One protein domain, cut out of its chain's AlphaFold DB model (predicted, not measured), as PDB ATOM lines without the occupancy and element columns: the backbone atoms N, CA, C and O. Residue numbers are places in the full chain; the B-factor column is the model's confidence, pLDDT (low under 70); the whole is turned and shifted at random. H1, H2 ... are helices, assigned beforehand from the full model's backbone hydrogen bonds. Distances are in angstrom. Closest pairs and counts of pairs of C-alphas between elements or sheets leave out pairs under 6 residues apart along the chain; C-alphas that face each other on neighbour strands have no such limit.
ATOM      1  N   HIS A 545     217.828 175.749 116.455       97.81
ATOM      2  CA  HIS A 545     217.288 174.406 116.671       97.81
ATOM      3  C   HIS A 545     217.977 173.675 117.834       97.81
ATOM      4  O   HIS A 545     217.297 173.151 118.717       97.81
ATOM      5  N   LEU A 546     219.313 173.674 117.887       97.25
ATOM      6  CA  LEU A 546     220.068 173.013 118.956       97.25
ATOM      7  C   LEU A 546     219.866 173.699 120.318       97.25
ATOM      8  O   LEU A 546     219.651 173.011 121.314       97.25
ATOM      9  N   ASN A 547     219.827 175.035 120.363       97.19
ATOM     10  CA  ASN A 547     219.470 175.777 121.575       97.19
ATOM     11  C   ASN A 547     218.034 175.483 122.038       97.19
ATOM     12  O   ASN A 547     217.801 175.371 123.241       97.19
ATOM     13  N   ARG A 548     217.071 175.317 121.116       97.44
ATOM     14  CA  ARG A 548     215.704 174.892 121.461       97.44
ATOM     15  C   ARG A 548     215.704 173.493 122.075       97.44
ATOM     16  O   ARG A 548     215.126 173.331 123.142       97.44
ATOM     17  N   LEU A 549     216.387 172.522 121.457       97.38
ATOM     18  CA  LEU A 549     216.499 171.159 121.992       97.38
ATOM     19  C   LEU A 549     217.075 171.159 123.415       97.38
ATOM     20  O   LEU A 549     216.458 170.584 124.312       97.38
ATOM     21  N   LEU A 550     218.189 171.865 123.643       96.12
ATOM     22  CA  LEU A 550     218.814 171.985 124.966       96.12
ATOM     23  C   LEU A 550     217.895 172.660 125.994       96.12
ATOM     24  O   LEU A 550     217.728 172.128 127.088       96.12
ATOM     25  N   ARG A 551     217.223 173.768 125.641       94.25
ATOM     26  CA  ARG A 551     216.233 174.423 126.523       94.25
ATOM     27  C   ARG A 551     215.036 173.525 126.857       94.25
ATOM     28  O   ARG A 551     214.462 173.673 127.926       94.25
ATOM     29  N   THR A 552     214.672 172.590 125.977       97.00
ATOM     30  CA  THR A 552     213.629 171.573 126.233       97.00
ATOM     31  C   THR A 552     214.146 170.302 126.925       97.00
ATOM     32  O   THR A 552     213.428 169.308 126.975       97.00
ATOM     33  N   GLY A 553     215.396 170.278 127.407       96.00
ATOM     34  CA  GLY A 553     216.005 169.098 128.039       96.00
ATOM     35  C   GLY A 553     216.321 167.940 127.079       96.00
ATOM     36  O   GLY A 553     216.782 166.885 127.506       96.00
ATOM     37  N   GLN A 554     216.124 168.114 125.768       97.38
ATOM     38  CA  GLN A 554     216.311 167.076 124.747       97.38
ATOM     39  C   GLN A 554     217.786 166.924 124.331       97.38
ATOM     40  O   GLN A 554     218.121 166.870 123.145       97.38
ATOM     41  N   GLU A 555     218.693 166.837 125.308       96.19
ATOM     42  CA  GLU A 555     220.141 166.772 125.077       96.19
ATOM     43  C   GLU A 555     220.536 165.568 124.204       96.19
ATOM     44  O   GLU A 555     221.354 165.701 123.295       96.19
ATOM     45  N   HIS A 556     219.895 164.406 124.387       95.44
ATOM     46  CA  HIS A 556     220.125 163.227 123.537       95.44
ATOM     47  C   HIS A 556     219.773 163.482 122.064       95.44
ATOM     48  O   HIS A 556     220.458 163.000 121.162       95.44
ATOM     49  N   GLN A 557     218.744 164.289 121.792       96.56
ATOM     50  CA  GLN A 557     218.384 164.664 120.426       96.56
ATOM     51  C   GLN A 557     219.381 165.678 119.848       96.56
ATOM     52  O   GLN A 557     219.785 165.535 118.695       96.56
ATOM     53  N   ALA A 558     219.870 166.633 120.651       97.25
ATOM     54  CA  ALA A 558     220.957 167.528 120.245       97.25
ATOM     55  C   ALA A 558     222.248 166.744 119.927       97.25
ATOM     56  O   ALA A 558     222.851 166.944 118.869       97.25
ATOM     57  N   ARG A 559     222.614 165.763 120.769       96.56
ATOM     58  CA  ARG A 559     223.719 164.816 120.530       96.56
ATOM     59  C   ARG A 559     223.534 164.025 119.233       96.56
ATOM     60  O   ARG A 559     224.488 163.900 118.468       96.56
ATOM     61  N   ARG A 560     222.322 163.539 118.936       96.81
ATOM     62  CA  ARG A 560     221.999 162.851 117.668       96.81
ATOM     63  C   ARG A 560     222.142 163.762 116.446       96.81
ATOM     64  O   ARG A 560     222.659 163.312 115.425       96.81
ATOM     65  N   VAL A 561     221.721 165.027 116.532       97.19
ATOM     66  CA  VAL A 561     221.882 166.007 115.441       97.19
ATOM     67  C   VAL A 561     223.365 166.308 115.197       97.19
ATOM     68  O   VAL A 561     223.816 166.196 114.060       97.19
ATOM     69  N   ILE A 562     224.147 166.593 116.243       96.81
ATOM     70  CA  ILE A 562     225.597 166.835 116.117       96.81
ATOM     71  C   ILE A 562     226.329 165.574 115.617       96.81
ATOM     72  O   ILE A 562     227.196 165.669 114.750       96.81
ATOM     73  N   GLY A 563     225.930 164.381 116.072       96.50
ATOM     74  CA  GLY A 563     226.446 163.102 115.574       96.50
ATOM     75  C   GLY A 563     226.273 162.939 114.060       96.50
ATOM     76  O   GLY A 563     227.251 162.662 113.369       96.50
ATOM     77  N   ARG A 564     225.067 163.221 113.538       96.31
ATOM     78  CA  ARG A 564     224.780 163.235 112.091       96.31
ATOM     79  C   ARG A 564     225.584 164.296 111.338       96.31
ATOM     80  O   ARG A 564     226.018 164.052 110.216       96.31
ATOM     81  N   LEU A 565     225.816 165.468 111.937       96.31
ATOM     82  CA  LEU A 565     226.669 166.494 111.326       96.31
ATOM     83  C   LEU A 565     228.127 166.026 111.201       96.31
ATOM     84  O   LEU A 565     228.779 166.334 110.206       96.31
ATOM     85  N   LEU A 566     228.616 165.218 112.142       96.12
ATOM     86  CA  LEU A 566     229.954 164.628 112.102       96.12
ATOM     87  C   LEU A 566     230.106 163.448 111.114       96.12
ATOM     88  O   LEU A 566     231.239 163.017 110.889       96.12
ATOM     89  N   ASP A 567     229.018 162.927 110.529       94.25
ATOM     90  CA  ASP A 567     229.052 161.760 109.630       94.25
ATOM     91  C   ASP A 567     229.466 162.082 108.183       94.25
ATOM     92  O   ASP A 567     229.972 161.198 107.491       94.25
ATOM     93  N   THR A 568     229.304 163.326 107.711       92.44
ATOM     94  CA  THR A 568     229.730 163.735 106.356       92.44
ATOM     95  C   THR A 568     230.707 164.915 106.400       92.44
ATOM     96  O   THR A 568     230.555 165.807 107.238       92.44
ATOM     97  N   PRO A 569     231.685 165.009 105.478       87.00
ATOM     98  CA  PRO A 569     232.638 166.122 105.466       87.00
ATOM     99  C   PRO A 569     231.977 167.473 105.144       87.00
ATOM    100  O   PRO A 569     232.453 168.511 105.599       87.00
ATOM    101  N   ARG A 570     230.859 167.482 104.401       89.56
ATOM    102  CA  ARG A 570     230.101 168.708 104.093       89.56
ATOM    103  C   ARG A 570     229.328 169.216 105.312       89.56
ATOM    104  O   ARG A 570     229.265 170.421 105.528       89.56
ATOM    105  N   SER A 571     228.767 168.311 106.113       94.62
ATOM    106  CA  SER A 571     228.075 168.666 107.354       94.62
ATOM    107  C   SER A 571     229.034 168.959 108.511       94.62
ATOM    108  O   SER A 571     228.692 169.797 109.342       94.62
ATOM    109  N   ARG A 572     230.244 168.373 108.522       95.31
ATOM    110  CA  ARG A 572     231.307 168.747 109.468       95.31
ATOM    111  C   ARG A 572     231.675 170.220 109.301       95.31
ATOM    112  O   ARG A 572     231.506 170.955 110.256       95.31
ATOM    113  N   ARG A 573     231.974 170.688 108.079       93.00
ATOM    114  CA  ARG A 573     232.229 172.125 107.814       93.00
ATOM    115  C   ARG A 573     231.133 173.048 108.359       93.00
ATOM    116  O   ARG A 573     231.431 174.115 108.879       93.00
ATOM    117  N   LYS A 574     229.862 172.632 108.288       94.69
ATOM    118  CA  LYS A 574     228.745 173.397 108.867       94.69
ATOM    119  C   LYS A 574     228.755 173.398 110.405       94.69
ATOM    120  O   LYS A 574     228.383 174.406 110.998       94.69
ATOM    121  N   LEU A 575     229.170 172.303 111.045       96.19
ATOM    122  CA  LEU A 575     229.413 172.243 112.491       96.19
ATOM    123  C   LEU A 575     230.621 173.106 112.892       96.19
ATOM    124  O   LEU A 575     230.546 173.805 113.896       96.19
ATOM    125  N   ASP A 576     231.684 173.114 112.092       95.00
ATOM    126  CA  ASP A 576     232.893 173.904 112.348       95.00
ATOM    127  C   ASP A 576     232.563 175.414 112.313       95.00
ATOM    128  O   ASP A 576     232.844 176.136 113.271       95.00
ATOM    129  N   CYS A 577     231.831 175.879 111.287       95.25
ATOM    130  CA  CYS A 577     231.292 177.247 111.238       95.25
ATOM    131  C   CYS A 577     230.337 177.559 112.406       95.25
ATOM    132  O   CYS A 577     230.316 178.680 112.902       95.25
ATOM    133  N   MET A 578     229.550 176.579 112.864       97.12
ATOM    134  CA  MET A 578     228.667 176.740 114.025       97.12
ATOM    135  C   MET A 578     229.462 176.937 115.326       97.12
ATOM    136  O   MET A 578     229.080 177.757 116.155       97.12
ATOM    137  N   VAL A 579     230.567 176.207 115.507       96.75
ATOM    138  CA  VAL A 579     231.470 176.347 116.662       96.75
ATOM    139  C   VAL A 579     232.187 177.698 116.636       96.75
ATOM    140  O   VAL A 579     232.264 178.352 117.678       96.75
ATOM    141  N   ALA A 580     232.638 178.157 115.465       94.81
ATOM    142  CA  ALA A 580     233.207 179.495 115.297       94.81
ATOM    143  C   ALA A 580     232.195 180.590 115.685       94.81
ATOM    144  O   ALA A 580     232.482 181.406 116.560       94.81
ATOM    145  N   GLU A 581     230.980 180.546 115.132       95.50
ATOM    146  CA  GLU A 581     229.919 181.524 115.410       95.50
ATOM    147  C   GLU A 581     229.514 181.558 116.895       95.50
ATOM    148  O   GLU A 581     229.378 182.626 117.492       95.50
ATOM    149  N   LEU A 582     229.382 180.390 117.536       94.50
ATOM    150  CA  LEU A 582     229.113 180.291 118.977       94.50
ATOM    151  C   LEU A 582     230.264 180.848 119.828       94.50
ATOM    152  O   LEU A 582     230.011 181.442 120.877       94.50
ATOM    153  N   THR A 583     231.512 180.689 119.381       94.19
ATOM    154  CA  THR A 583     232.696 181.230 120.066       94.19
ATOM    155  C   THR A 583     232.739 182.756 119.961       94.19
ATOM    156  O   THR A 583     232.932 183.430 120.975       94.19
ATOM    157  N   SER A 584     232.475 183.314 118.775       94.00
ATOM    158  CA  SER A 584     232.348 184.763 118.560       94.00
ATOM    159  C   SER A 584     231.237 185.365 119.424       94.00
ATOM    160  O   SER A 584     231.471 186.339 120.139       94.00
ATOM    161  N   ARG A 585     230.051 184.737 119.453       93.12
ATOM    162  CA  ARG A 585     228.924 185.168 120.301       93.12
ATOM    163  C   ARG A 585     229.214 185.072 121.800       93.12
ATOM    164  O   ARG A 585     228.645 185.850 122.555       93.12
ATOM    165  N   SER A 586     230.083 184.157 122.240       92.12
ATOM    166  CA  SER A 586     230.504 184.094 123.647       92.12
ATOM    167  C   SER A 586     231.358 185.304 124.030       92.12
ATOM    168  O   SER A 586     231.060 185.954 125.024       92.12
TER     169      SER A 586
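This is residues 545 to 586 of the 889 residues of an uncharacterized protein of Echinostoma caproni (UniProt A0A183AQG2). Helices H2 and H3 meet near their ends as an open V, and the short H1 folds back along H2 on the V's inner side, making a helical hairpin with it. The far part of H3, residues 577 to 586, sticks out free. The 42 printed residues hold three named helices, H1, H2, H3, and no named strand: all helix, flat, 28 by 25 by 10 A, only just compact, close to loose, with a radius of gyration of the C-alphas of 10.8 A.

H1, residues 545 to 551, touches H2, residues 555 to 565, at a shallow tilt of 22 degrees, opposite ways; their closest C-alphas, of Leu 546 and Ala 558, are 5.7 A apart. H3, residues 569 to 586, touches H2 with residues 571 to 575 alone, at a steep tilt of 52 degrees, opposite ways; their closest C-alphas, of Leu 565 and Ser 571, are 4.7 A apart. H1 and H3 are apart. Every O i to N i+4 pair is within hydrogen-bond range in H1 and H2, and 13 of 14 in H3.

H1 begins at C-alpha 545 (217.288, 174.406, 116.671) and is 9.9 A long, H2 15.2 A. H3, 25.7 A, ends at C-alpha 586 (230.504, 184.094, 123.647).

The C-alphas farthest apart, of Thr 552 and Pro 569, are 28.7 A apart. The printed part has no cut, both links are tight, and no printed residue is under 70 in pLDDT.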